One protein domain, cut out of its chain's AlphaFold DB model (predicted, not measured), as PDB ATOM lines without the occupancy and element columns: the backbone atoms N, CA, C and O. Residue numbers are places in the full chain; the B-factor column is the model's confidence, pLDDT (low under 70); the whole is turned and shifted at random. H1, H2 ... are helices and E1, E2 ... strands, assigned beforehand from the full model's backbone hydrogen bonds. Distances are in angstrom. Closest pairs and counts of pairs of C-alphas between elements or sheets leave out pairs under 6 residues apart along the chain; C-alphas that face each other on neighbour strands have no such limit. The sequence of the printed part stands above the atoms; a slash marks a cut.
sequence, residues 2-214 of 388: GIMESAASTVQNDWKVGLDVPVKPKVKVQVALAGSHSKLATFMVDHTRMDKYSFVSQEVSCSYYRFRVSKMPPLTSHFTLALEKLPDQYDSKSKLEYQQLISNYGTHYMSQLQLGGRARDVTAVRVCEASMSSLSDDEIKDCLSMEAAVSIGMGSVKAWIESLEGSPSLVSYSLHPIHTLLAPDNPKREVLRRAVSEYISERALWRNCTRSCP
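What this domain is: This is residues 2 to 214 of the 388 residues of the protein "Perforin-1" of Chelonia mydas (UniProt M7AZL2). A long three-stranded sheet, E2, E3 and E4, bends sharply into a V, with H6 and H7 covering its outside and H1 and H2 inside the V. A loose group of helices, H3, H4, H8 and H9, lies beyond one end of the sheet, and the small two-stranded ribbon E1 and E5 lies towards the open mouth. The 213 printed residues hold nine named helices and five strands in the order H1 E1 H2 E2 H3 H4 E3 H5 H6 H7 E4 H8 H9 E5, of mixed class. Both sheets are antiparallel, E2 - E3 - E4 and E1 - E5. The whole is loose and flat, with a radius of gyration of the C-alphas of 21.2 A and spans of 62 by 53 by 24 A.

Where its parts are: H1, residues 2 to 5, begins at C-alpha 2 at (219.096, 189.578, 232.118). E1 is residues 29 to 32, H2 39 to 50, 16.9 A long, and E2 53 to 68, 39.6 A. H3 is residues 77 to 85, H4 95 to 105, and E3 108 to 126, 36.1 A. H5 is residues 127 to 131, H6 137 to 153, 24.1 A, and H7 158 to 166. E4 is residues 169 to 177, 22.1 A, H8 178 to 181, and H9 188 to 202, 21.0 A. E5, residues 205 to 208, ends at C-alpha 208 at (231.426, 189.501, 221.721).

How they stand to each other: The sheet of E2, E3 and E4 is twisted; E2 bends by 86 degrees at residue 64 and E3 by 121 degrees at residue 111. N 60 and O 119 of E2 and E3 are 2.9 A apart, and N 111 and O 174 of E3 and E4 2.8 A, within hydrogen-bond range. H6 and H7 are on the same face, at heights of 9.3 A and 9.6 A over the sheet. H1 and H2 only just touch, with 3 pairs of C-alphas within 8 A, the closest those of Met 4 and Ala 41, 5.5 A. H5 only grazes the sheet. H9 touches H4, about perpendicular at 88 degrees, closest at C-alphas Tyr 98 and Ala 195, 6.5 A, and touches H8 at His 179 and Arg 189, C-alphas 5.3 A apart. H3 is close to H4 but not clearly touching, at 7.1 A between the C-alphas of Ala 82 and Leu 101. In E1 and E5, N 32 and O 205 are 2.8 A apart. Every O i to N i+4 pair is within hydrogen-bond range in H2, H3, H4, H5, H6 and H9; H7 has 3 of 5, and H1 and H8 are too short for such a pair.

The domain as a whole: The C-alphas of Ser 133 and Asp 185, the two farthest apart, are 64.4 A apart. The printed part has no cut. The link from H1 to E1 is long, 23 residues. Mean pLDDT of the printed part is 90.5; residue 2 and residues 22 to 28 are under 70.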
ATOM      1  N   GLY A   2     220.350 189.127 231.478       64.06
ATOM      2  CA  GLY A   2     219.096 189.578 232.118       64.06
ATOM      3  C   GLY A   2     219.187 189.984 233.602       64.06
ATOM      4  O   GLY A   2     218.735 191.066 233.965       64.06
ATOM      5  N   ILE A   3     219.843 189.198 234.467       70.06
ATOM      6  CA  ILE A   3     219.999 189.597 235.885       70.06
ATOM      7  C   ILE A   3     221.034 190.716 236.074       70.06
ATOM      8  O   ILE A   3     220.863 191.563 236.947       70.06
ATOM      9  N   MET A   4     222.043 190.822 235.213       71.12
ATOM     10  CA  MET A   4     222.980 191.948 235.256       71.12
ATOM     11  C   MET A   4     222.270 193.266 234.910       71.12
ATOM     12  O   MET A   4     222.452 194.269 235.595       71.12
ATOM     13  N   GLU A   5     221.389 193.248 233.907       73.50
ATOM     14  CA  GLU A   5     220.548 194.394 233.538       73.50
ATOM     15  C   GLU A   5     219.539 194.744 234.633       73.50
ATOM     16  O   GLU A   5     219.264 195.919 234.877       73.50
ATOM     17  N   SER A   6     219.056 193.751 235.379       80.88
ATOM     18  CA  SER A   6     218.175 193.992 236.522       80.88
ATOM     19  C   SER A   6     218.849 194.743 237.680       80.88
ATOM     20  O   SER A   6     218.159 195.201 238.582       80.88
ATOM     21  N   ALA A   7     220.179 194.912 237.697       80.31
ATOM     22  CA  ALA A   7     220.815 195.847 238.630       80.31
ATOM     23  C   ALA A   7     220.382 197.300 238.344       80.31
ATOM     24  O   ALA A   7     220.279 198.121 239.257       80.31
ATOM     25  N   ALA A   8     220.096 197.608 237.077       84.12
ATOM     26  CA  ALA A   8     219.661 198.919 236.617       84.12
ATOM     27  C   ALA A   8     218.138 199.128 236.681       84.12
ATOM     28  O   ALA A   8     217.695 200.256 236.485       84.12
ATOM     29  N   SER A   9     217.338 198.101 237.003       86.56
ATOM     30  CA  SER A   9     215.866 198.212 237.077       86.56
ATOM     31  C   SER A   9     215.374 199.194 238.149       86.56
ATOM     32  O   SER A   9     214.234 199.652 238.115       86.56
ATOM     33  N   THR A  10     216.243 199.555 239.097       90.50
ATOM     34  CA  THR A  10     215.964 200.585 240.109       90.50
ATOM     35  C   THR A  10     215.857 201.996 239.521       90.50
ATOM     36  O   THR A  10     215.241 202.863 240.146       90.50
ATOM     37  N   VAL A  11     216.405 202.222 238.320       94.06
ATOM     38  CA  VAL A  11     216.337 203.493 237.597       94.06
ATOM     39  C   VAL A  11     215.035 203.562 236.794       94.06
ATOM     40  O   VAL A  11     214.815 202.779 235.878       94.06
ATOM     41  N   GLN A  12     214.168 204.515 237.135       94.25
ATOM     42  CA  GLN A  12     212.781 204.603 236.649       94.25
ATOM     43  C   GLN A  12     212.597 205.469 235.392       94.25
ATOM     44  O   GLN A  12     211.479 205.659 234.921       94.25
ATOM     45  N   ASN A  13     213.670 206.053 234.865       94.62
ATOM     46  CA  ASN A  13     213.642 206.874 233.658       94.62
ATOM     47  C   ASN A  13     214.741 206.449 232.685       94.62
ATOM     48  O   ASN A  13     215.673 205.729 233.048       94.62
ATOM     49  N   ASP A  14     214.667 206.952 231.454       93.44
ATOM     50  CA  ASP A  14     215.779 206.818 230.522       93.44
ATOM     51  C   ASP A  14     216.932 207.737 230.947       93.44
ATOM     52  O   ASP A  14     216.950 208.938 230.675       93.44
ATOM     53  N   TRP A  15     217.896 207.156 231.655       93.38
ATOM     54  CA  TRP A  15     219.096 207.850 232.114       93.38
ATOM     55  C   TRP A  15     220.025 208.253 230.959       93.38
ATOM     56  O   TRP A  15     220.896 209.097 231.147       93.38
ATOM     57  N   LYS A  16     219.857 207.685 229.756       93.38
ATOM     58  CA  LYS A  16     220.733 207.948 228.603       93.38
ATOM     59  C   LYS A  16     220.411 209.268 227.902       93.38
ATOM     60  O   LYS A  16     221.182 209.704 227.050       93.38
ATOM     61  N   VAL A  17     219.284 209.902 228.230       93.06
ATOM     62  CA  VAL A  17     218.835 211.141 227.584       93.06
ATOM     63  C   VAL A  17     219.909 212.228 227.695       93.06
ATOM     64  O   VAL A  17     220.340 212.594 228.785       93.06
ATOM     65  N   GLY A  18     220.328 212.759 226.544       90.81
ATOM     66  CA  GLY A  18     221.370 213.786 226.445       90.81
ATOM     67  C   GLY A  18     222.808 213.253 226.450       90.81
ATOM     68  O   GLY A  18     223.737 214.053 226.409       90.81
ATOM     69  N   LEU A  19     223.031 211.937 226.480       94.50
ATOM     70  CA  LEU A  19     224.366 211.334 226.430       94.50
ATOM     71  C   LEU A  19     224.620 210.615 225.101       94.50
ATOM     72  O   LEU A  19     223.734 209.958 224.558       94.50
ATOM     73  N   ASP A  20     225.866 210.664 224.631       91.12
ATOM     74  CA  ASP A  20     226.329 209.939 223.440       91.12
ATOM     75  C   ASP A  20     226.836 208.546 223.837       91.12
ATOM     76  O   ASP A  20     228.008 208.212 223.668       91.12
ATOM     77  N   VAL A  21     225.963 207.733 224.434       86.44
ATOM     78  CA  VAL A  21     226.288 206.341 224.776       86.44
ATOM     79  C   VAL A  21     225.818 205.396 223.668       86.44
ATOM     80  O   VAL A  21     224.768 205.628 223.069       86.44
ATOM     81  N   PRO A  22     226.547 204.310 223.369       69.44
ATOM     82  CA  PRO A  22     226.154 203.362 222.330       69.44
ATOM     83  C   PRO A  22     224.811 202.699 222.682       69.44
ATOM     84  O   PRO A  22     224.719 201.858 223.572       69.44
ATOM     85  N   VAL A  23     223.746 203.111 221.981       57.69
ATOM     86  CA  VAL A  23     222.352 202.718 222.281       57.69
ATOM     87  C   VAL A  23     221.949 201.407 221.597       57.69
ATOM     88  O   VAL A  23     220.976 200.775 222.000       57.69
ATOM     89  N   LYS A  24     222.682 200.979 220.563       54.84
ATOM     90  CA  LYS A  24     222.310 199.829 219.731       54.84
ATOM     91  C   LYS A  24     223.410 198.771 219.758       54.84
ATOM     92  O   LYS A  24     224.402 198.935 219.042       54.84
ATOM     93  N   PRO A  25     223.262 197.691 220.544       55.22
ATOM     94  CA  PRO A  25     224.066 196.505 220.312       55.22
ATOM     95  C   PRO A  25     223.908 196.103 218.840       55.22
ATOM     96  O   PRO A  25     222.793 195.965 218.334       55.22
ATOM     97  N   LYS A  26     225.022 195.963 218.111       57.12
ATOM     98  CA  LYS A  26     224.985 195.223 216.843       57.12
ATOM     99  C   LYS A  26     224.496 193.817 217.189       57.12
ATOM    100  O   LYS A  26     224.874 193.315 218.237       57.12
ATOM    101  N   VAL A  27     223.740 193.163 216.306       61.22
ATOM    102  CA  VAL A  27     223.146 191.821 216.530       61.22
ATOM    103  C   VAL A  27     224.133 190.812 217.151       61.22
ATOM    104  O   VAL A  27     223.734 189.923 217.884       61.22
ATOM    105  N   LYS A  28     225.439 190.974 216.910       66.44
ATOM    106  CA  LYS A  28     226.516 190.092 217.380       66.44
ATOM    107  C   LYS A  28     227.246 190.561 218.657       66.44
ATOM    108  O   LYS A  28     228.315 190.035 218.958       66.44
ATOM    109  N   VAL A  29     226.738 191.564 219.371       73.94
ATOM    110  CA  VAL A  29     227.368 192.136 220.573       73.94
ATOM    111  C   VAL A  29     226.300 192.422 221.622       73.94
ATOM    112  O   VAL A  29     225.339 193.115 221.320       73.94
ATOM    113  N   GLN A  30     226.486 191.964 222.860       75.88
ATOM    114  CA  GLN A  30     225.668 192.399 224.004       75.88
ATOM    115  C   GLN A  30     226.442 193.422 224.841       75.88
ATOM    116  O   GLN A  30     227.662 193.315 224.976       75.88
ATOM    117  N   VAL A  31     225.741 194.417 225.394       79.62
ATOM    118  CA  VAL A  31     226.356 195.541 226.118       79.62
ATOM    119  C   VAL A  31     225.608 195.815 227.412       79.62
ATOM    120  O   VAL A  31     224.427 196.145 227.379       79.62
ATOM    121  N   ALA A  32     226.304 195.740 228.544       83.31
ATOM    122  CA  ALA A  32     225.811 196.217 229.830       83.31
ATOM    123  C   ALA A  32     226.463 197.566 230.143       83.31
ATOM    124  O   ALA A  32     227.680 197.665 230.311       83.31
ATOM    125  N   LEU A  33     225.636 198.609 230.231       87.12
ATOM    126  CA  LEU A  33     226.065 199.958 230.608       87.12
ATOM    127  C   LEU A  33     225.741 200.242 232.076       87.12
ATOM    128  O   LEU A  33     226.632 200.359 232.911       87.12
ATOM    129  N   ALA A  34     224.453 200.336 232.401       88.25
ATOM    130  CA  ALA A  34     224.014 200.577 233.766       88.25
ATOM    131  C   ALA A  34     224.179 199.309 234.613       88.25
ATOM    132  O   ALA A  34     223.868 198.208 234.166       88.25
ATOM    133  N   GLY A  35     224.690 199.470 235.835       88.69
ATOM    134  CA  GLY A  35     224.903 198.357 236.763       88.69
ATOM    135  C   GLY A  35     226.052 197.411 236.394       88.69
ATOM    136  O   GLY A  35     226.288 196.459 237.136       88.69
ATOM    137  N   SER A  36     226.800 197.685 235.320       87.94
ATOM    138  CA  SER A  36     227.857 196.808 234.799       87.94
ATOM    139  C   SER A  36     229.008 196.563 235.787       87.94
ATOM    140  O   SER A  36     229.593 195.489 235.788       87.94
ATOM    141  N   HIS A  37     229.277 197.510 236.691       89.81
ATOM    142  CA  HIS A  37     230.249 197.380 237.794       89.81
ATOM    143  C   HIS A  37     229.577 197.377 239.175       89.81
ATOM    144  O   HIS A  37     230.168 197.792 240.169       89.81
ATOM    145  N   SER A  38     228.302 196.989 239.249       91.12
ATOM    146  CA  SER A  38     227.609 196.833 240.531       91.12
ATOM    147  C   SER A  38     228.135 195.617 241.303       91.12
ATOM    148  O   SER A  38     228.669 194.681 240.714       91.12
ATOM    149  N   LYS A  39     227.910 195.576 242.623       91.81
ATOM    150  CA  LYS A  39     228.226 194.387 243.437       91.81
ATOM    151  C   LYS A  39     227.547 193.122 242.897       91.81
ATOM    152  O   LYS A  39     228.159 192.063 242.900       91.81
ATOM    153  N   LEU A  40     226.313 193.252 242.397       90.75
ATOM    154  CA  LEU A  40     225.580 192.159 241.755       90.75
ATOM    155  C   LEU A  40     226.275 191.698 240.468       90.75
ATOM    156  O   LEU A  40     226.466 190.506 240.268       90.75
ATOM    157  N   ALA A  41     226.698 192.634 239.619       88.62
ATOM    158  CA  ALA A  41     227.463 192.311 238.421       88.62
ATOM    159  C   ALA A  41     228.770 191.574 238.750       88.62
ATOM    160  O   ALA A  41     229.044 190.545 238.139       88.62
ATOM    161  N   THR A  42     229.543 192.055 239.727       90.31
ATOM    162  CA  THR A  42     230.771 191.387 240.186       90.31
ATOM    163  C   THR A  42     230.480 189.981 240.702       90.31
ATOM    164  O   THR A  42     231.087 189.033 240.221       90.31
ATOM    165  N   PHE A  43     229.486 189.833 241.586       91.88
ATOM    166  CA  PHE A  43     229.036 188.534 242.087       91.88
ATOM    167  C   PHE A  43     228.723 187.563 240.944       91.88
ATOM    168  O   PHE A  43     229.208 186.435 240.946       91.88
ATOM    169  N   MET A  44     227.973 188.009 239.934       90.19
ATOM    170  CA  MET A  44     227.636 187.164 238.793       90.19
ATOM    171  C   MET A  44     228.866 186.764 237.978       90.19
ATOM    172  O   MET A  44     229.032 185.591 237.651       90.19
ATOM    173  N   VAL A  45     229.730 187.732 237.659       86.56
ATOM    174  CA  VAL A  45     230.944 187.499 236.867       86.56
ATOM    175  C   VAL A  45     231.880 186.526 237.578       86.56
ATOM    176  O   VAL A  45     232.384 185.597 236.948       86.56
ATOM    177  N   ASP A  46     232.075 186.687 238.883       90.62
ATOM    178  CA  ASP A  46     232.968 185.831 239.659       90.62
ATOM    179  C   ASP A  46     232.479 184.377 239.678       90.62
ATOM    180  O   ASP A  46     233.260 183.469 239.401       90.62
ATOM    181  N   HIS A  47     231.178 184.142 239.871       92.00
ATOM    182  CA  HIS A  47     230.613 182.788 239.834       92.00
ATOM    183  C   HIS A  47     230.683 182.172 238.428       92.00
ATOM    184  O   HIS A  47     231.095 181.023 238.289       92.00
ATOM    185  N   THR A  48     230.392 182.941 237.369       86.31
ATOM    186  CA  THR A  48     230.517 182.448 235.977       86.31
ATOM    187  C   THR A  48     231.938 182.086 235.569       86.31
ATOM    188  O   THR A  48     232.136 181.314 234.636       86.31
ATOM    189  N   ARG A  49     232.945 182.653 236.241       88.00
ATOM    190  CA  ARG A  49     234.351 182.307 236.009       88.00
ATOM    191  C   ARG A  49     234.747 181.003 236.681       88.00
ATOM    192  O   ARG A  49     235.719 180.393 236.252       88.00
ATOM    193  N   MET A  50     234.040 180.610 237.734       90.56
ATOM    194  CA  MET A  50     234.332 179.398 238.493       90.56
ATOM    195  C   MET A  50     233.660 178.171 237.887       90.56
ATOM    196  O   MET A  50     234.241 177.089 237.917       90.56
ATOM    197  N   ASP A  51     232.439 178.326 237.373       91.75
ATOM    198  CA  ASP A  51     231.628 177.207 236.905       91.75
ATOM    199  C   ASP A  51     230.430 177.669 236.064       91.75
ATOM    200  O   ASP A  51     230.168 178.868 235.917       91.75
ATOM    201  N   LYS A  52     229.634 176.707 235.587       89.12
ATOM    202  CA  LYS A  52     228.331 176.982 234.982       89.12
ATOM    203  C   LYS A  52     227.260 177.229 236.052       89.12
ATOM    204  O   LYS A  52     226.729 176.297 236.655       89.12
ATOM    205  N   TYR A  53     226.932 178.500 236.260       91.75
ATOM    206  CA  TYR A  53     225.896 178.944 237.194       91.75
ATOM    207  C   TYR A  53     224.556 179.306 236.524       91.75
ATOM    208  O   TYR A  53     224.415 179.413 235.319       91.75
ATOM    209  N   SER A  54     223.523 179.496 237.309       91.31
ATOM    210  CA  SER A  54     222.331 180.250 236.964       91.31
ATOM    211  C   SER A  54     222.040 181.126 238.169       91.31
ATOM    212  O   SER A  54     222.565 180.915 239.267       91.31
ATOM    213  N   PHE A  55     221.288 182.195 237.955       92.38
ATOM    214  CA  PHE A  55     221.002 183.146 239.015       92.38
ATOM    215  C   PHE A  55     219.497 183.228 239.179       92.38
ATOM    216  O   PHE A  55     218.775 183.512 238.225       92.38
ATOM    217  N   VAL A  56     219.038 182.998 240.398       91.31
ATOM    218  CA  VAL A  56     217.647 183.181 240.793       91.31
ATOM    219  C   VAL A  56     217.599 184.424 241.657       91.31
ATOM    220  O   VAL A  56     218.436 184.599 242.536       91.31
ATOM    221  N   SER A  57     216.658 185.326 241.393       89.69
ATOM    222  CA  SER A  57     216.516 186.548 242.180       89.69
ATOM    223  C   SER A  57     215.110 186.678 242.725       89.69
ATOM    224  O   SER A  57     214.137 186.493 241.996       89.69
ATOM    225  N   GLN A  58     215.034 187.061 243.992       87.56
ATOM    226  CA  GLN A  58     213.805 187.386 244.693       87.56
ATOM    227  C   GLN A  58     213.916 188.793 245.236       87.56
ATOM    228  O   GLN A  58     214.985 189.225 245.671       87.56
ATOM    229  N   GLU A  59     212.814 189.526 245.201       88.88
ATOM    230  CA  GLU A  59     212.796 190.891 245.687       88.88
ATOM    231  C   GLU A  59     211.484 191.180 246.405       88.88
ATOM    232  O   GLU A  59     210.403 190.857 245.918       88.88
ATOM    233  N   VAL A  60     211.603 191.835 247.555       89.25
ATOM    234  CA  VAL A  60     210.492 192.428 248.290       89.25
ATOM    235  C   VAL A  60     210.793 193.905 248.451       89.25
ATOM    236  O   VAL A  60     211.895 194.291 248.849       89.25
ATOM    237  N   SER A  61     209.810 194.749 248.151       92.56
ATOM    238  CA  SER A  61     209.935 196.185 248.359       92.56
ATOM    239  C   SER A  61     208.681 196.782 248.983       92.56
ATOM    240  O   SER A  61     207.558 196.371 248.696       92.56
ATOM    241  N   CYS A  62     208.889 197.776 249.839       93.69
ATOM    242  CA  CYS A  62     207.856 198.584 250.467       93.69
ATOM    243  C   CYS A  62     208.219 200.046 250.230       93.69
ATOM    244  O   CYS A  62     209.365 200.438 250.419       93.69
ATOM    245  N   SER A  63     207.268 200.862 249.795       94.94
ATOM    246  CA  SER A  63     207.509 202.277 249.504       94.94
ATOM    247  C   SER A  63     206.602 203.146 250.351       94.94
ATOM    248  O   SER A  63     205.396 202.924 250.365       94.94
ATOM    249  N   TYR A  64     207.183 204.143 251.008       95.19
ATOM    250  CA  TYR A  64     206.487 205.026 251.944       95.19
ATOM    251  C   TYR A  64     206.466 206.468 251.454       95.19
ATOM    252  O   TYR A  64     205.431 207.129 251.490       95.19
ATOM    253  N   TYR A  65     207.601 206.954 250.947       96.38
ATOM    254  CA  TYR A  65     207.763 208.361 250.601       96.38
ATOM    255  C   TYR A  65     208.202 208.532 249.158       96.38
ATOM    256  O   TYR A  65     208.942 207.716 248.603       96.38
ATOM    257  N   ARG A  66     207.787 209.643 248.553       96.19
ATOM    258  CA  ARG A  66     208.223 210.048 247.221       96.19
ATOM    259  C   ARG A  66     208.652 211.505 247.253       96.19
ATOM    260  O   ARG A  66     207.867 212.372 247.622       96.19
ATOM    261  N   PHE A  67     209.876 211.761 246.812       93.88
ATOM    262  CA  PHE A  67     210.448 213.099 246.729       93.88
ATOM    263  C   PHE A  67     210.876 213.410 245.301       93.88
ATOM    264  O   PHE A  67     211.269 212.527 244.535       93.88
ATOM    265  N   ARG A  68     210.825 214.692 244.948       94.44
ATOM    266  CA  ARG A  68     211.291 215.202 243.662       94.44
ATOM    267  C   ARG A  68     212.117 216.458 243.879       94.44
ATOM    268  O   ARG A  68     211.729 217.343 244.632       94.44
ATOM    269  N   VAL A  69     213.242 216.522 243.184       92.12
ATOM    270  CA  VAL A  69     214.121 217.687 243.165       92.12
ATOM    271  C   VAL A  69     213.531 218.749 242.233       92.12
ATOM    272  O   VAL A  69     212.919 218.426 241.209       92.12
ATOM    273  N   SER A  70     213.709 220.024 242.589       90.00
ATOM    274  CA  SER A  70     213.332 221.156 241.733       90.00
ATOM    275  C   SER A  70     214.005 221.067 240.359       90.00
ATOM    276  O   SER A  70     215.080 220.488 240.215       90.00
ATOM    277  N   LYS A  71     213.391 221.674 239.337       83.44
ATOM    278  CA  LYS A  71     213.921 221.687 237.963       83.44
ATOM    279  C   LYS A  71     215.301 222.355 237.869       83.44
ATOM    280  O   LYS A  71     216.103 221.958 237.035       83.44
ATOM    281  N   MET A  72     215.559 223.351 238.717       84.38
ATOM    282  CA  MET A  72     216.852 224.028 238.848       84.38
ATOM    283  C   MET A  72     217.255 224.018 240.326       84.38
ATOM    284  O   MET A  72     216.927 224.958 241.053       84.38
ATOM    285  N   PRO A  73     217.860 222.924 240.819       90.38
ATOM    286  CA  PRO A  73     218.282 222.850 242.207       90.38
ATOM    287  C   PRO A  73     219.487 223.771 242.454       90.38
ATOM    288  O   PRO A  73     220.356 223.874 241.584       90.38
ATOM    289  N   PRO A  74     219.579 224.421 243.627       93.25
ATOM    290  CA  PRO A  74     220.778 225.162 243.992       93.25
ATOM    291  C   PRO A  74     221.973 224.204 244.088       93.25
ATOM    292  O   PRO A  74     221.881 223.138 244.699       93.25
ATOM    293  N   LEU A  75     223.091 224.585 243.470       94.81
ATOM    294  CA  LEU A  75     224.325 223.802 243.501       94.81
ATOM    295  C   LEU A  75     225.082 224.047 244.806       94.81
ATOM    296  O   LEU A  75     225.086 225.156 245.342       94.81
ATOM    297  N   THR A  76     225.746 223.012 245.318       95.69
ATOM    298  CA  THR A  76     226.615 223.157 246.489       95.69
ATOM    299  C   THR A  76     227.866 223.951 246.118       95.69
ATOM    300  O   THR A  76     228.388 223.821 245.011       95.69
ATOM    301  N   SER A  77     228.394 224.737 247.061       96.75
ATOM    302  CA  SER A  77     229.599 225.552 246.841       96.75
ATOM    303  C   SER A  77     230.788 224.719 246.355       96.75
ATOM    304  O   SER A  77     231.500 225.124 245.443       96.75
ATOM    305  N   HIS A  78     230.967 223.520 246.910       96.38
ATOM    306  CA  HIS A  78     232.038 222.610 246.514       96.38
ATOM    307  C   HIS A  78     231.888 222.118 245.062       96.38
ATOM    308  O   HIS A  78     232.883 222.057 244.336       96.38
ATOM    309  N   PHE A  79     230.663 221.822 244.605       96.44
ATOM    310  CA  PHE A  79     230.422 221.428 243.212       96.44
ATOM    311  C   PHE A  79     230.638 222.595 242.251       96.44
ATOM    312  O   PHE A  79     231.310 222.427 241.236       96.44
ATOM    313  N   THR A  80     230.158 223.788 242.605       96.00
ATOM    314  CA  THR A  80     230.391 225.010 241.824       96.00
ATOM    315  C   THR A  80     231.886 225.287 241.654       96.00
ATOM    316  O   THR A  80     232.353 225.426 240.526       96.00
ATOM    317  N   LEU A  81     232.666 225.244 242.740       96.44
ATOM    318  CA  LEU A  81     234.124 225.419 242.693       96.44
ATOM    319  C   LEU A  81     234.821 224.343 241.849       96.44
ATOM    320  O   LEU A  81     235.811 224.622 241.173       96.44
ATOM    321  N   ALA A  82     234.331 223.102 241.886       96.62
ATOM    322  CA  ALA A  82     234.878 222.031 241.060       96.62
ATOM    323  C   ALA A  82     234.609 222.274 239.564       96.62
ATOM    324  O   ALA A  82     235.503 222.069 238.748       96.62
ATOM    325  N   LEU A  83     233.419 222.769 239.207       95.56
ATOM    326  CA  LEU A  83     233.088 223.160 237.833       95.56
ATOM    327  C   LEU A  83     233.912 224.360 237.351       95.56
ATOM    328  O   LEU A  83     234.331 224.391 236.194       95.56
ATOM    329  N   GLU A  84     234.175 225.340 238.215       94.81
ATOM    330  CA  GLU A  84     235.019 226.497 237.893       94.81
ATOM    331  C   GLU A  84     236.456 226.080 237.567       94.81
ATOM    332  O   GLU A  84     237.013 226.545 236.574       94.81
ATOM    333  N   LYS A  85     237.018 225.143 238.341       95.19
ATOM    334  CA  LYS A  85     238.387 224.634 238.162       95.19
ATOM    335  C   LYS A  85     238.564 223.679 236.982       95.19
ATOM    336  O   LYS A  85     239.703 223.405 236.611       95.19
ATOM    337  N   LEU A  86     237.481 223.145 236.417       95.88
ATOM    338  CA  LEU A  86     237.592 222.267 235.255       95.88
ATOM    339  C   LEU A  86     238.147 223.025 234.041       95.88
ATOM    340  O   LEU A  86     237.734 224.167 233.822       95.88
ATOM    341  N   PRO A  87     239.010 222.396 233.225       96.31
ATOM    342  CA  PRO A  87     239.434 222.958 231.946       96.31
ATOM    343  C   PRO A  87     238.239 223.325 231.052       96.31
ATOM    344  O   PRO A  87     237.171 222.734 231.165       96.31
ATOM    345  N   ASP A  88     238.407 224.281 230.139       95.12
ATOM    346  CA  ASP A  88     237.326 224.688 229.222       95.12
ATOM    347  C   ASP A  88     237.145 223.733 228.032       95.12
ATOM    348  O   ASP A  88     236.151 223.806 227.311       95.12
ATOM    349  N   GLN A  89     238.105 222.833 227.807       95.00
ATOM    350  CA  GLN A  89     238.084 221.841 226.733       95.00
ATOM    351  C   GLN A  89     238.257 220.433 227.301       95.00
ATOM    352  O   GLN A  89     238.900 220.251 228.331       95.00
ATOM    353  N   TYR A  90     237.702 219.444 226.593       95.81
ATOM    354  CA  TYR A  90     237.881 218.025 226.890       95.81
ATOM    355  C   TYR A  90     238.700 217.352 225.788       95.81
ATOM    356  O   TYR A  90     238.237 217.202 224.652       95.81
ATOM    357  N   ASP A  91     239.918 216.972 226.154       94.62
ATOM    358  CA  ASP A  91     240.964 216.350 225.345       94.62
ATOM    359  C   ASP A  91     241.752 215.317 226.179       94.62
ATOM    360  O   ASP A  91     241.426 215.028 227.331       94.62
ATOM    361  N   SER A  92     242.818 214.745 225.614       94.12
ATOM    362  CA  SER A  92     243.628 213.737 226.309       94.12
ATOM    363  C   SER A  92     244.371 214.253 227.548       94.12
ATOM    364  O   SER A  92     244.696 213.443 228.414       94.12
ATOM    365  N   LYS A  93     244.638 215.563 227.658       95.44
ATOM    366  CA  LYS A  93     245.368 216.159 228.790       95.44
ATOM    367  C   LYS A  93     244.440 216.464 229.961       95.44
ATOM    368  O   LYS A  93     244.807 216.193 231.091       95.44
ATOM    369  N   SER A  94     243.252 216.976 229.654       96.50
ATOM    370  CA  SER A  94     242.180 217.332 230.596       96.50
ATOM    371  C   SER A  94     241.324 216.141 231.051       96.50
ATOM    372  O   SER A  94     240.470 216.261 231.935       96.50
ATOM    373  N   LYS A  95     241.500 214.968 230.425       96.44
ATOM    374  CA  LYS A  95     240.665 213.788 230.678       96.44
ATOM    375  C   LYS A  95     240.650 213.376 232.149       96.44
ATOM    376  O   LYS A  95     239.597 212.978 232.648       96.44
ATOM    377  N   LEU A  96     241.787 213.474 232.835       96.31
ATOM    378  CA  LEU A  96     241.910 213.058 234.229       96.31
ATOM    379  C   LEU A  96     241.076 213.951 235.159       96.31
ATOM    380  O   LEU A  96     240.394 213.439 236.042       96.31
ATOM    381  N   GLU A  97     241.070 215.261 234.933       97.38
ATOM    382  CA  GLU A  97     240.333 216.255 235.714       97.38
ATOM    383  C   GLU A  97     238.819 216.029 235.606       97.38
ATOM    384  O   GLU A  97     238.104 216.010 236.611       97.38
ATOM    385  N   TYR A  98     238.323 215.761 234.394       97.75
ATOM    386  CA  TYR A  98     236.921 215.393 234.189       97.75
ATOM    387  C   TYR A  98     236.577 214.048 234.837       97.75
ATOM    388  O   TYR A  98     235.522 213.914 235.459       97.75
ATOM    389  N   GLN A  99     237.462 213.052 234.736       96.75
ATOM    390  CA  GLN A  99     237.265 211.761 235.399       96.75
ATOM    391  C   GLN A  99     237.236 211.896 236.925       96.75
ATOM    392  O   GLN A  99     236.439 211.216 237.569       96.75
ATOM    393  N   GLN A 100     238.042 212.786 237.507       97.00
ATOM    394  CA  GLN A 100     238.008 213.092 238.939       97.00
ATOM    395  C   GLN A 100     236.682 213.742 239.347       97.00
ATOM    396  O   GLN A 100     236.086 213.316 240.338       97.00
ATOM    397  N   LEU A 101     236.165 214.706 238.572       97.62
ATOM    398  CA  LEU A 101     234.833 215.274 238.817       97.62
ATOM    399  C   LEU A 101     233.759 214.173 238.799       97.62
ATOM    400  O   LEU A 101     232.982 214.050 239.745       97.62
ATOM    401  N   ILE A 102     233.746 213.334 237.761       97.75
ATOM    402  CA  ILE A 102     232.774 212.239 237.620       97.75
ATOM    403  C   ILE A 102     232.927 211.209 238.749       97.75
ATOM    404  O   ILE A 102     231.931 210.691 239.245       97.75
ATOM    405  N   SER A 103     234.151 210.914 239.187       96.06
ATOM    406  CA  SER A 103     234.398 209.987 240.295       96.06
ATOM    407  C   SER A 103     233.895 210.534 241.633       96.06
ATOM    408  O   SER A 103     233.435 209.756 242.464       96.06
ATOM    409  N   ASN A 104     233.973 211.850 241.842       96.88
ATOM    410  CA  ASN A 104     233.572 212.489 243.096       96.88
ATOM    411  C   ASN A 104     232.061 212.741 243.177       96.88
ATOM    412  O   ASN A 104     231.475 212.600 244.247       96.88
ATOM    413  N   TYR A 105     231.430 213.118 242.061       97.06
ATOM    414  CA  TYR A 105     230.019 213.534 242.026       97.06
ATOM    415  C   TYR A 105     229.090 212.552 241.307       97.06
ATOM    416  O   TYR A 105     227.872 212.717 241.344       97.06
ATOM    417  N   GLY A 106     229.645 211.528 240.666       97.06
ATOM    418  CA  GLY A 106     228.909 210.580 239.840       97.06
ATOM    419  C   GLY A 106     228.712 211.059 238.402       97.06
ATOM    420  O   GLY A 106     229.025 212.183 238.019       97.06
ATOM    421  N   THR A 107     228.172 210.169 237.569       97.38
ATOM    422  CA  THR A 107     227.772 210.484 236.185       97.38
ATOM    423  C   THR A 107     226.396 211.144 236.113       97.38
ATOM    424  O   THR A 107     226.092 211.859 235.157       97.38
ATOM    425  N   HIS A 108     225.565 210.903 237.129       97.12
ATOM    426  CA  HIS A 108     224.189 211.366 237.241       97.12
ATOM    427  C   HIS A 108     223.899 211.833 238.664       97.12
ATOM    428  O   HIS A 108     224.539 211.379 239.611       97.12
ATOM    429  N   TYR A 109     222.869 212.659 238.812       95.50
ATOM    430  CA  TYR A 109     222.250 212.965 240.097       95.50
ATOM    431  C   TYR A 109     220.824 212.407 240.153       95.50
ATOM    432  O   TYR A 109     220.155 212.231 239.127       95.50
ATOM    433  N   MET A 110     220.345 212.129 241.365       95.62
ATOM    434  CA  MET A 110     218.977 211.670 241.591       95.62
ATOM    435  C   MET A 110     218.012 212.859 241.571       95.62
ATOM    436  O   MET A 110     218.159 213.815 242.325       95.62
ATOM    437  N   SER A 111     217.016 212.790 240.693       94.81
ATOM    438  CA  SER A 111     216.012 213.839 240.458       94.81
ATOM    439  C   SER A 111     214.641 213.505 241.048       94.81
ATOM    440  O   SER A 111     213.860 214.400 241.374       94.81
ATOM    441  N   GLN A 112     214.347 212.215 241.189       95.81
ATOM    442  CA  GLN A 112     213.170 211.679 241.861       95.81
ATOM    443  C   GLN A 112     213.607 210.472 242.678       95.81
ATOM    444  O   GLN A 112     214.493 209.730 242.249       95.81
ATOM    445  N   LEU A 113     213.013 210.305 243.853       95.19
ATOM    446  CA  LEU A 113     213.395 209.303 244.840       95.19
ATOM    447  C   LEU A 113     212.124 208.674 245.406       95.19
ATOM    448  O   LEU A 113     211.196 209.391 245.784       95.19
ATOM    449  N   GLN A 114     212.107 207.352 245.502       96.88
ATOM    450  CA  GLN A 114     211.110 206.599 246.250       96.88
ATOM    451  C   GLN A 114     211.811 205.943 247.438       96.88
ATOM    452  O   GLN A 114     212.736 205.146 247.254       96.88
ATOM    453  N   LEU A 115     211.412 206.337 248.646       97.25
ATOM    454  CA  LEU A 115     212.010 205.868 249.890       97.25
ATOM    455  C   LEU A 115     211.090 204.865 250.590       97.25
ATOM    456  O   LEU A 115     209.863 204.982 250.544       97.25
ATOM    457  N   GLY A 116     211.699 203.888 251.248       96.75
ATOM    458  CA  GLY A 116     211.044 202.804 251.966       96.75
ATOM    459  C   GLY A 116     212.048 201.694 252.251       96.75
ATOM    460  O   GLY A 116     213.110 201.960 252.795       96.75
ATOM    461  N   GLY A 117     211.771 200.459 251.864       95.19
ATOM    462  CA  GLY A 117     212.690 199.338 252.035       95.19
ATOM    463  C   GLY A 117     212.692 198.445 250.813       95.19
ATOM    464  O   GLY A 117     211.665 198.258 250.165       95.19
ATOM    465  N   ARG A 118     213.856 197.891 250.485       93.06
ATOM    466  CA  ARG A 118     213.997 196.882 249.440       93.06
ATOM    467  C   ARG A 118     214.979 195.822 249.903       93.06
ATOM    468  O   ARG A 118     216.129 196.140 250.197       93.06
ATOM    469  N   ALA A 119     214.511 194.587 249.959       90.31
ATOM    470  CA  ALA A 119     215.319 193.410 250.211       90.31
ATOM    471  C   ALA A 119     215.374 192.610 248.914       90.31
ATOM    472  O   ALA A 119     214.337 192.266 248.349       90.31
ATOM    473  N   ARG A 120     216.585 192.360 248.424       90.19
ATOM    474  CA  ARG A 120     216.810 191.583 247.215       90.19
ATOM    475  C   ARG A 120     217.805 190.484 247.522       90.19
ATOM    476  O   ARG A 120     218.931 190.797 247.903       90.19
ATOM    477  N   ASP A 121     217.387 189.248 247.305       91.06
ATOM    478  CA  ASP A 121     218.262 188.088 247.357       91.06
ATOM    479  C   ASP A 121     218.569 187.591 245.941       91.06
ATOM    480  O   ASP A 121     217.738 187.695 245.025       91.06
ATOM    481  N   VAL A 122     219.801 187.126 245.745       92.44
ATOM    482  CA  VAL A 122     220.251 186.533 244.486       92.44
ATOM    483  C   VAL A 122     221.025 185.264 244.794       92.44
ATOM    484  O   VAL A 122     222.171 185.312 245.238       92.44
ATOM    485  N   THR A 123     220.406 184.130 244.503       93.56
ATOM    486  CA  THR A 123     220.981 182.805 244.700       93.56
ATOM    487  C   THR A 123     221.725 182.376 243.440       93.56
ATOM    488  O   THR A 123     221.165 182.387 242.342       93.56
ATOM    489  N   ALA A 124     222.996 182.002 243.590       94.69
ATOM    490  CA  ALA A 124     223.789 181.401 242.523       94.69
ATOM    491  C   ALA A 124     223.634 179.876 242.572       94.69
ATOM    492  O   ALA A 124     224.065 179.232 243.526       94.69
ATOM    493  N   VAL A 125     223.033 179.303 241.536       94.12
ATOM    494  CA  VAL A 125     222.744 177.871 241.420       94.12
ATOM    495  C   VAL A 125     223.735 177.241 240.450       94.12
ATOM    496  O   VAL A 125     223.961 177.768 239.369       94.12
ATOM    497  N   ARG A 126     224.354 176.118 240.811       94.31
ATOM    498  CA  ARG A 126     225.209 175.366 239.882       94.31
ATOM    499  C   ARG A 126     224.335 174.557 238.937       94.31
ATOM    500  O   ARG A 126     223.748 173.558 239.346       94.31
ATOM    501  N   VAL A 127     224.285 174.963 237.673       92.44
ATOM    502  CA  VAL A 127     223.366 174.392 236.675       92.44
ATOM    503  C   VAL A 127     223.627 172.907 236.472       92.44
ATOM    504  O   VAL A 127     222.700 172.102 236.479       92.44
ATOM    505  N   CYS A 128     224.894 172.517 236.333       93.12
ATOM    506  CA  CYS A 128     225.221 171.121 236.075       93.12
ATOM    507  C   CYS A 128     224.948 170.220 237.280       93.12
ATOM    508  O   CYS A 128     224.420 169.123 237.110       93.12
ATOM    509  N   GLU A 129     225.219 170.703 238.491       95.12
ATOM    510  CA  GLU A 129     224.919 169.981 239.727       95.12
ATOM    511  C   GLU A 129     223.410 169.783 239.937       95.12
ATOM    512  O   GLU A 129     222.968 168.670 240.238       95.12
ATOM    513  N   ALA A 130     222.620 170.838 239.711       94.75
ATOM    514  CA  ALA A 130     221.162 170.787 239.763       94.75
ATOM    515  C   ALA A 130     220.591 169.824 238.710       94.75
ATOM    516  O   ALA A 130     219.795 168.944 239.044       94.75
ATOM    517  N   SER A 131     221.075 169.909 237.465       92.94
ATOM    518  CA  SER A 131     220.584 169.070 236.365       92.94
ATOM    519  C   SER A 131     220.812 167.572 236.601       92.94
ATOM    520  O   SER A 131     219.924 166.771 236.325       92.94
ATOM    521  N   MET A 132     221.946 167.186 237.203       93.19
ATOM    522  CA  MET A 132     222.230 165.791 237.577       93.19
ATOM    523  C   MET A 132     221.343 165.274 238.714       93.19
ATOM    524  O   MET A 132     221.273 164.070 238.948       93.19
ATOM    525  N   SER A 133     220.675 166.183 239.420       91.25
ATOM    526  CA  SER A 133     219.677 165.879 240.447       91.25
ATOM    527  C   SER A 133     218.248 165.994 239.902       91.25
ATOM    528  O   SER A 133     217.300 165.948 240.677       91.25
ATOM    529  N   SER A 134     218.089 166.125 238.576       90.81
ATOM    530  CA  SER A 134     216.807 166.345 237.888       90.81
ATOM    531  C   SER A 134     216.056 167.599 238.351       90.81
ATOM    532  O   SER A 134     214.832 167.617 238.319       90.81
ATOM    533  N   LEU A 135     216.786 168.634 238.778       92.06
ATOM    534  CA  LEU A 135     216.223 169.930 239.155       92.06
ATOM    535  C   LEU A 135     216.502 170.964 238.065       92.06
ATOM    536  O   LEU A 135     217.643 171.130 237.625       92.06
ATOM    537  N   SER A 136     215.458 171.675 237.660       89.44
ATOM    538  CA  SER A 136     215.534 172.829 236.769       89.44
ATOM    539  C   SER A 136     215.674 174.146 237.539       89.44
ATOM    540  O   SER A 136     215.327 174.253 238.717       89.44
ATOM    541  N   ASP A 137     216.160 175.183 236.850       86.38
ATOM    542  CA  ASP A 137     216.258 176.535 237.412       86.38
ATOM    543  C   ASP A 137     214.886 177.085 237.844       86.38
ATOM    544  O   ASP A 137     214.795 177.793 238.849       86.38
ATOM    545  N   ASP A 138     213.820 176.744 237.110       89.00
ATOM    546  CA  ASP A 138     212.453 177.177 237.412       89.00
ATOM    547  C   ASP A 138     211.912 176.496 238.676       89.00
ATOM    548  O   ASP A 138     211.376 177.178 239.546       89.00
ATOM    549  N   GLU A 139     212.138 175.190 238.854       93.06
ATOM    550  CA  GLU A 139     211.755 174.485 240.087       93.06
ATOM    551  C   GLU A 139     212.480 175.048 241.313       93.06
ATOM    552  O   GLU A 139     211.864 175.282 242.354       93.06
ATOM    553  N   ILE A 140     213.785 175.317 241.195       93.12
ATOM    554  CA  ILE A 140     214.563 175.920 242.284       93.12
ATOM    555  C   ILE A 140     214.025 177.315 242.603       93.12
ATOM    556  O   ILE A 140     213.843 177.661 243.771       93.12
ATOM    557  N   LYS A 141     213.728 178.115 241.577       91.25
ATOM    558  CA  LYS A 141     213.134 179.439 241.753       91.25
ATOM    559  C   LYS A 141     211.779 179.373 242.444       91.25
ATOM    560  O   LYS A 141     211.549 180.175 243.352       91.25
ATOM    561  N   ASP A 142     210.907 178.457 242.051       93.19
ATOM    562  CA  ASP A 142     209.572 178.330 242.628       93.19
ATOM    563  C   ASP A 142     209.642 177.891 244.096       93.19
ATOM    564  O   ASP A 142     209.000 178.506 244.950       93.19
ATOM    565  N   CYS A 143     210.502 176.916 244.413       94.50
ATOM    566  CA  CYS A 143     210.764 176.473 245.784       94.50
ATOM    567  C   CYS A 143     211.280 177.613 246.662       94.50
ATOM    568  O   CYS A 143     210.670 177.927 247.685       94.50
ATOM    569  N   LEU A 144     212.347 178.293 246.235       93.25
ATOM    570  CA  LEU A 144     212.894 179.413 246.995       93.25
ATOM    571  C   LEU A 144     211.833 180.521 247.157       93.25
ATOM    572  O   LEU A 144     211.795 181.199 248.184       93.25
ATOM    573  N   SER A 145     210.990 180.762 246.143       91.12
ATOM    574  CA  SER A 145     209.961 181.815 246.205       91.12
ATOM    575  C   SER A 145     208.871 181.460 247.217       91.12
ATOM    576  O   SER A 145     208.396 182.330 247.951       91.12
ATOM    577  N   MET A 146     208.502 180.179 247.288       92.94
ATOM    578  CA  MET A 146     207.587 179.651 248.295       92.94
ATOM    579  C   MET A 146     208.182 179.768 249.702       92.94
ATOM    580  O   MET A 146     207.510 180.267 250.604       92.94
ATOM    581  N   GLU A 147     209.443 179.374 249.893       91.12
ATOM    582  CA  GLU A 147     210.151 179.488 251.176       91.12
ATOM    583  C   GLU A 147     210.206 180.939 251.674       91.12
ATOM    584  O   GLU A 147     209.935 181.219 252.850       91.12
ATOM    585  N   ALA A 148     210.483 181.883 250.768       89.88
ATOM    586  CA  ALA A 148     210.456 183.309 251.065       89.88
ATOM    587  C   ALA A 148     209.047 183.774 251.469       89.88
ATOM    588  O   ALA A 148     208.891 184.446 252.491       89.88
ATOM    589  N   ALA A 149     208.008 183.386 250.721       90.06
ATOM    590  CA  ALA A 149     206.623 183.745 251.026       90.06
ATOM    591  C   ALA A 149     206.161 183.203 252.389       90.06
ATOM    592  O   ALA A 149     205.530 183.935 253.156       90.06
ATOM    593  N   VAL A 150     206.517 181.959 252.726       91.06
ATOM    594  CA  VAL A 150     206.226 181.347 254.034       91.06
ATOM    595  C   VAL A 150     206.934 182.110 255.151       91.06
ATOM    596  O   VAL A 150     206.292 182.498 256.126       91.06
ATOM    597  N   SER A 151     208.224 182.406 254.983       88.44
ATOM    598  CA  SER A 151     209.006 183.174 255.960       88.44
ATOM    599  C   SER A 151     208.407 184.565 256.206       88.44
ATOM    600  O   SER A 151     208.269 185.015 257.345       88.44
ATOM    601  N   ILE A 152     207.976 185.246 255.141       87.31
ATOM    602  CA  ILE A 152     207.302 186.548 255.232       87.31
ATOM    603  C   ILE A 152     205.950 186.418 255.946       87.31
ATOM    604  O   ILE A 152     205.667 187.206 256.848       87.31
ATOM    605  N   GLY A 153     205.140 185.415 255.591       86.69
ATOM    606  CA  GLY A 153     203.838 185.146 256.208       86.69
ATOM    607  C   GLY A 153     203.926 184.802 257.700       86.69
ATOM    608  O   GLY A 153     203.050 185.186 258.470       86.69
ATOM    609  N   MET A 154     205.016 184.162 258.127       89.81
ATOM    610  CA  MET A 154     205.328 183.900 259.540       89.81
ATOM    611  C   MET A 154     205.835 185.139 260.298       89.81
ATOM    612  O   MET A 154     206.072 185.076 261.503       89.81
ATOM    613  N   GLY A 155     205.987 186.279 259.620       87.62
ATOM    614  CA  GLY A 155     206.375 187.543 260.233       87.62
ATOM    615  C   GLY A 155     207.883 187.750 260.374       87.62
ATOM    616  O   GLY A 155     208.279 188.702 261.046       87.62
ATOM    617  N   SER A 156     208.734 186.947 259.718       87.81
ATOM    618  CA  SER A 156     210.204 187.080 259.798       87.81
ATOM    619  C   SER A 156     210.720 188.461 259.377       87.81
ATOM    620  O   SER A 156     211.783 188.884 259.820       87.81
ATOM    621  N   VAL A 157     209.962 189.189 258.551       89.19
ATOM    622  CA  VAL A 157     210.311 190.540 258.077       89.19
ATOM    623  C   VAL A 157     209.481 191.652 258.725       89.19
ATOM    624  O   VAL A 157     209.646 192.818 258.375       89.19
ATOM    625  N   LYS A 158     208.594 191.329 259.676       91.31
ATOM    626  CA  LYS A 158     207.640 192.291 260.252       91.31
ATOM    627  C   LYS A 158     208.341 193.482 260.912       91.31
ATOM    628  O   LYS A 158     208.051 194.621 260.567       91.31
ATOM    629  N   ALA A 159     209.309 193.216 261.789       93.12
ATOM    630  CA  ALA A 159     210.067 194.265 262.473       93.12
ATOM    631  C   ALA A 159     210.858 195.148 261.489       93.12
ATOM    632  O   ALA A 159     210.961 196.358 261.678       93.12
ATOM    633  N   TRP A 160     211.383 194.553 260.407       93.81
ATOM    634  CA  TRP A 160     212.030 195.312 259.339       93.81
ATOM    635  C   TRP A 160     211.035 196.263 258.670       93.81
ATOM    636  O   TRP A 160     211.330 197.450 258.601       93.81
ATOM    637  N   ILE A 161     209.856 195.779 258.260       92.44
ATOM    638  CA  ILE A 161     208.807 196.594 257.620       92.44
ATOM    639  C   ILE A 161     208.370 197.747 258.530       92.44
ATOM    640  O   ILE A 161     208.318 198.888 258.080       92.44
ATOM    641  N   GLU A 162     208.111 197.472 259.810       93.62
ATOM    642  CA  GLU A 162     207.704 198.489 260.788       93.62
ATOM    643  C   GLU A 162     208.777 199.579 260.970       93.62
ATOM    644  O   GLU A 162     208.447 200.754 261.123       93.62
ATOM    645  N   SER A 163     210.067 199.234 260.866       95.44
ATOM    646  CA  SER A 163     211.154 200.219 260.949       95.44
ATOM    647  C   SER A 163     211.221 201.190 259.761       95.44
ATOM    648  O   SER A 163     211.777 202.283 259.898       95.44
ATOM    649  N   LEU A 164     210.657 200.830 258.598       96.31
ATOM    650  CA  LEU A 164     210.833 201.590 257.351       96.31
ATOM    651  C   LEU A 164     210.149 202.957 257.371       96.31
ATOM    652  O   LEU A 164     210.547 203.838 256.615       96.31
ATOM    653  N   GLU A 165     209.151 203.147 258.229       93.69
ATOM    654  CA  GLU A 165     208.510 204.448 258.415       93.69
ATOM    655  C   GLU A 165     209.468 205.440 259.099       93.69
ATOM    656  O   GLU A 165     209.647 206.566 258.642       93.69
ATOM    657  N   GLY A 166     210.173 205.006 260.148       96.31
ATOM    658  CA  GLY A 166     211.139 205.850 260.862       96.31
ATOM    659  C   GLY A 166     212.533 205.893 260.229       96.31
ATOM    660  O   GLY A 166     213.319 206.796 260.513       96.31
ATOM    661  N   SER A 167     212.889 204.907 259.406       96.62
ATOM    662  CA  SER A 167     214.232 204.768 258.825       96.62
ATOM    663  C   SER A 167     214.189 204.209 257.397       96.62
ATOM    664  O   SER A 167     214.689 203.110 257.140       96.62
ATOM    665  N   PRO A 168     213.599 204.948 256.439       96.56
ATOM    666  CA  PRO A 168     213.517 204.498 255.059       96.56
ATOM    667  C   PRO A 168     214.873 204.605 254.339       96.56
ATOM    668  O   PRO A 168     215.683 205.497 254.580       96.56
ATOM    669  N   SER A 169     215.078 203.722 253.368       95.00
ATOM    670  CA  SER A 169     216.182 203.686 252.413       95.00
ATOM    671  C   SER A 169     215.674 203.813 250.970       95.00
ATOM    672  O   SER A 169     214.474 203.893 250.707       95.00
ATOM    673  N   LEU A 170     216.593 203.860 250.007       94.50
ATOM    674  CA  LEU A 170     216.297 204.060 248.594       94.50
ATOM    675  C   LEU A 170     215.728 202.786 247.945       94.50
ATOM    676  O   LEU A 170     216.417 201.768 247.840       94.50
ATOM    677  N   VAL A 171     214.491 202.860 247.454       95.38
ATOM    678  CA  VAL A 171     213.832 201.759 246.733       95.38
ATOM    679  C   VAL A 171     214.075 201.890 245.234       95.38
ATOM    680  O   VAL A 171     214.615 200.981 244.605       95.38
ATOM    681  N   SER A 172     213.716 203.042 244.672       95.62
ATOM    682  CA  SER A 172     213.876 203.363 243.253       95.62
ATOM    683  C   SER A 172     214.078 204.865 243.054       95.62
ATOM    684  O   SER A 172     213.825 205.669 243.958       95.62
ATOM    685  N   TYR A 173     214.610 205.254 241.897       96.12
ATOM    686  CA  TYR A 173     215.004 206.639 241.637       96.12
ATOM    687  C   TYR A 173     215.051 206.964 240.146       96.12
ATOM    688  O   TYR A 173     215.117 206.081 239.298       96.12
ATOM    689  N   SER A 174     215.037 208.255 239.819       96.75
ATOM    690  CA  SER A 174     215.252 208.749 238.455       96.75
ATOM    691  C   SER A 174     216.554 209.533 238.367       96.75
ATOM    692  O   SER A 174     216.787 210.444 239.166       96.75
ATOM    693  N   LEU A 175     217.375 209.228 237.367       96.06
ATOM    694  CA  LEU A 175     218.700 209.799 237.158       96.06
ATOM    695  C   LEU A 175     218.702 210.820 236.021       96.06
ATOM    696  O   LEU A 175     218.204 210.538 234.936       96.06
ATOM    697  N   HIS A 176     219.315 211.978 236.252       96.00
ATOM    698  CA  HIS A 176     219.646 212.939 235.198       96.00
ATOM    699  C   HIS A 176     221.168 213.110 235.116       96.00
ATOM    700  O   HIS A 176     221.818 213.154 236.166       96.00
ATOM    701  N   PRO A 177     221.766 213.181 233.913       97.12
ATOM    702  CA  PRO A 177     223.209 213.350 233.777       97.12
ATOM    703  C   PRO A 177     223.710 214.643 234.428       97.12
ATOM    704  O   PRO A 177     223.067 215.682 234.320       97.12
ATOM    705  N   ILE A 178     224.896 214.632 235.045       96.75
ATOM    706  CA  ILE A 178     225.394 215.806 235.797       96.75
ATOM    707  C   ILE A 178     225.569 217.072 234.947       96.75
ATOM    708  O   ILE A 178     225.491 218.178 235.475       96.75
ATOM    709  N   HIS A 179     225.753 216.942 233.628       96.25
ATOM    710  CA  HIS A 179     225.869 218.098 232.739       96.25
ATOM    711  C   HIS A 179     224.573 218.921 232.666       96.25
ATOM    712  O   HIS A 179     224.625 220.108 232.360       96.25
ATOM    713  N   THR A 180     223.410 218.338 232.983       95.50
ATOM    714  CA  THR A 180     222.128 219.058 232.951       95.50
ATOM    715  C   THR A 180     221.945 220.012 234.129       95.50
ATOM    716  O   THR A 180     221.010 220.808 234.111       95.50
ATOM    717  N   LEU A 181     222.821 219.948 235.141       94.94
ATOM    718  CA  LEU A 181     222.876 220.917 236.239       94.94
ATOM    719  C   LEU A 181     223.427 222.278 235.788       94.94
ATOM    720  O   LEU A 181     223.196 223.280 236.459       94.94
ATOM    721  N   LEU A 182     224.150 222.322 234.663       94.12
ATOM    722  CA  LEU A 182     224.672 223.557 234.091       94.12
ATOM    723  C   LEU A 182     223.609 224.216 233.207       94.12
ATOM    724  O   LEU A 182     222.876 223.547 232.467       94.12
ATOM    725  N   ALA A 183     223.552 225.547 233.252       92.00
ATOM    726  CA  ALA A 183     222.660 226.325 232.402       92.00
ATOM    727  C   ALA A 183     222.940 226.058 230.903       92.00
ATOM    728  O   ALA A 183     224.076 225.730 230.548       92.00
ATOM    729  N   PRO A 184     221.926 226.123 230.015       91.19
ATOM    730  CA  PRO A 184     222.094 225.808 228.591       91.19
ATOM    731  C   PRO A 184     223.149 226.653 227.863       91.19
ATOM    732  O   PRO A 184     223.744 226.183 226.902       91.19
ATOM    733  N   ASP A 185     223.374 227.879 228.324       92.69
ATOM    734  CA  ASP A 185     224.345 228.850 227.816       92.69
ATOM    735  C   ASP A 185     225.761 228.658 228.383       92.69
ATOM    736  O   ASP A 185     226.712 229.265 227.891       92.69
ATOM    737  N   ASN A 186     225.939 227.798 229.392       93.75
ATOM    738  CA  ASN A 186     227.250 227.542 229.972       93.75
ATOM    739  C   ASN A 186     228.106 226.674 229.022       93.75
ATOM    740  O   ASN A 186     227.747 225.519 228.766       93.75
ATOM    741  N   PRO A 187     229.280 227.151 228.563       93.38
ATOM    742  CA  PRO A 187     230.106 226.425 227.596       93.38
ATOM    743  C   PRO A 187     230.622 225.079 228.127       93.38
ATOM    744  O   PRO A 187     230.797 224.139 227.352       93.38
ATOM    745  N   LYS A 188     230.795 224.927 229.448       95.00
ATOM    746  CA  LYS A 188     231.267 223.673 230.061       95.00
ATOM    747  C   LYS A 188     230.217 222.561 230.036       95.00
ATOM    748  O   LYS A 188     230.564 221.402 230.260       95.00
ATOM    749  N   ARG A 189     228.948 222.873 229.739       96.12
ATOM    750  CA  ARG A 189     227.852 221.895 229.677       96.12
ATOM    751  C   ARG A 189     228.106 220.816 228.628       96.12
ATOM    752  O   ARG A 189     228.083 219.632 228.958       96.12
ATOM    753  N   GLU A 190     228.390 221.209 227.390       95.50
ATOM    754  CA  GLU A 190     228.642 220.262 226.293       95.50
ATOM    755  C   GLU A 190     229.951 219.495 226.474       95.50
ATOM    756  O   GLU A 190     230.059 218.313 226.137       95.50
ATOM    757  N   VAL A 191     230.943 220.148 227.071       96.94
ATOM    758  CA  VAL A 191     232.236 219.537 227.365       96.94
ATOM    759  C   VAL A 191     232.077 218.436 228.420       96.94
ATOM    760  O   VAL A 191     232.521 217.304 228.218       96.94
ATOM    761  N   LEU A 192     231.338 218.721 229.497       97.56
ATOM    762  CA  LEU A 192     231.007 217.743 230.530       97.56
ATOM    763  C   LEU A 192     230.116 216.611 229.992       97.56
ATOM    764  O   LEU A 192     230.314 215.451 230.355       97.56
ATOM    765  N   ARG A 193     229.172 216.914 229.093       97.56
ATOM    766  CA  ARG A 193     228.334 215.913 228.411       97.56
ATOM    767  C   ARG A 193     229.181 214.882 227.663       97.56
ATOM    768  O   ARG A 193     228.948 213.679 227.814       97.56
ATOM    769  N   ARG A 194     230.186 215.336 226.903       96.44
ATOM    770  CA  ARG A 194     231.117 214.459 226.173       96.44
ATOM    771  C   ARG A 194     231.939 213.598 227.129       96.44
ATOM    772  O   ARG A 194     231.982 212.385 226.952       96.44
ATOM    773  N   ALA A 195     232.496 214.203 228.179       97.19
ATOM    774  CA  ALA A 195     233.289 213.485 229.174       97.19
ATOM    775  C   ALA A 195     232.488 212.392 229.902       97.19
ATOM    776  O   ALA A 195     232.975 211.276 230.073       97.19
ATOM    777  N   VAL A 196     231.239 212.675 230.289       97.69
ATOM    778  CA  VAL A 196     230.346 211.679 230.909       97.69
ATOM    779  C   VAL A 196     229.997 210.558 229.926       97.69
ATOM    780  O   VAL A 196     230.000 209.387 230.308       97.69
ATOM    781  N   SER A 197     229.727 210.896 228.663       96.19
ATOM    782  CA  SER A 197     229.394 209.915 227.618       96.19
ATOM    783  C   SER A 197     230.556 208.953 227.349       96.19
ATOM    784  O   SER A 197     230.359 207.735 227.309       96.19
ATOM    785  N   GLU A 198     231.777 209.486 227.240       94.50
ATOM    786  CA  GLU A 198     232.999 208.690 227.094       94.50
ATOM    787  C   GLU A 198     233.248 207.832 228.340       94.50
ATOM    788  O   GLU A 198     233.417 206.620 228.218       94.50
ATOM    789  N   TYR A 199     233.157 208.409 229.544       95.00
ATOM    790  CA  TYR A 199     233.364 207.690 230.806       95.00
ATOM    791  C   TYR A 199     232.463 206.456 230.953       95.00
ATOM    792  O   TYR A 199     232.913 205.395 231.389       95.00
ATOM    793  N   ILE A 200     231.180 206.586 230.599       93.81
ATOM    794  CA  ILE A 200     230.219 205.479 230.657       93.81
ATOM    795  C   ILE A 200     230.554 204.426 229.597       93.81
ATOM    796  O   ILE A 200     230.545 203.232 229.896       93.81
ATOM    797  N   SER A 201     230.883 204.860 228.381       90.25
ATOM    798  CA  SER A 201     231.191 203.965 227.263       90.25
ATOM    799  C   SER A 201     232.470 203.152 227.496       90.25
ATOM    800  O   SER A 201     232.494 201.956 227.220       90.25
ATOM    801  N   GLU A 202     233.513 203.754 228.077       89.62
ATOM    802  CA  GLU A 202     234.771 203.070 228.417       89.62
ATOM    803  C   GLU A 202     234.622 202.021 229.528       89.62
ATOM    804  O   GLU A 202     235.450 201.116 229.659       89.62
ATOM    805  N   ARG A 203     233.580 202.152 230.354       89.31
ATOM    806  CA  ARG A 203     233.265 201.232 231.458       89.31
ATOM    807  C   ARG A 203     232.141 200.261 231.121       89.31
ATOM    808  O   ARG A 203     231.751 199.462 231.970       89.31
ATOM    809  N   ALA A 204     231.623 200.308 229.905       84.88
ATOM    810  CA  ALA A 204     230.664 199.336 229.426       84.88
ATOM    811  C   ALA A 204     231.268 197.923 229.468       84.88
ATOM    812  O   ALA A 204     232.446 197.726 229.158       84.88
ATOM    813  N   LEU A 205     230.457 196.942 229.854       83.06
ATOM    814  CA  LEU A 205     230.808 195.538 229.707       83.06
ATOM    815  C   LEU A 205     230.231 195.026 228.397       83.06
ATOM    816  O   LEU A 205     229.040 195.175 228.134       83.06
ATOM    817  N   TRP A 206     231.089 194.424 227.583       76.19
ATOM    818  CA  TRP A 206     230.750 193.937 226.254       76.19
ATOM    819  C   TRP A 206     230.913 192.425 226.216       76.19
ATOM    820  O   TRP A 206     231.895 191.896 226.737       76.19
ATOM    821  N   ARG A 207     229.980 191.743 225.554       76.81
ATOM    822  CA  ARG A 207     230.106 190.336 225.177       76.81
ATOM    823  C   ARG A 207     230.167 190.258 223.662       76.81
ATOM    824  O   ARG A 207     229.215 190.645 222.981       76.81
ATOM    825  N   ASN A 208     231.286 189.763 223.141       76.25
ATOM    826  CA  ASN A 208     231.426 189.501 221.721       76.25
ATOM    827  C   ASN A 208     230.861 188.117 221.369       76.25
ATOM    828  O   ASN A 208     231.466 187.088 221.668       76.25
ATOM    829  N   CYS A 209     229.722 188.101 220.681       79.50
ATOM    830  CA  CYS A 209     229.018 186.875 220.319       79.50
ATOM    831  C   CYS A 209     229.492 186.282 218.983       79.50
ATOM    832  O   CYS A 209     228.943 185.298 218.496       79.50
ATOM    833  N   THR A 210     230.532 186.851 218.359       75.31
ATOM    834  CA  THR A 210     231.146 186.243 217.169       75.31
ATOM    835  C   THR A 210     232.109 185.117 217.507       75.31
ATOM    836  O   THR A 210     232.437 184.342 216.607       75.31
ATOM    837  N   ARG A 211     232.543 185.005 218.768       74.69
ATOM    838  CA  ARG A 211     233.466 183.960 219.230       74.69
ATOM    839  C   ARG A 211     232.870 182.568 219.026       74.69
ATOM    840  O   ARG A 211     231.670 182.371 219.221       74.69
ATOM    841  N   SER A 212     233.696 181.623 218.586       76.56
ATOM    842  CA  SER A 212     233.282 180.236 218.375       76.56
ATOM    843  C   SER A 212     232.724 179.649 219.666       76.56
ATOM    844  O   SER A 212     233.282 179.867 220.741       76.56
ATOM    845  N   CYS A 213     231.623 178.911 219.545       77.75
ATOM    846  CA  CYS A 213     231.112 178.132 220.659       77.75
ATOM    847  C   CYS A 213     232.125 177.035 221.046       77.75
ATOM    848  O   CYS A 213     232.931 176.633 220.198       77.75
ATOM    849  N   PRO A 214     232.119 176.566 222.307       74.31
ATOM    850  CA  PRO A 214     232.972 175.463 222.741       74.31
ATOM    851  C   PRO A 214     232.840 174.228 221.839       74.31
ATOM    852  O   PRO A 214     231.779 173.971 221.262       74.31
TER     853      PRO A 214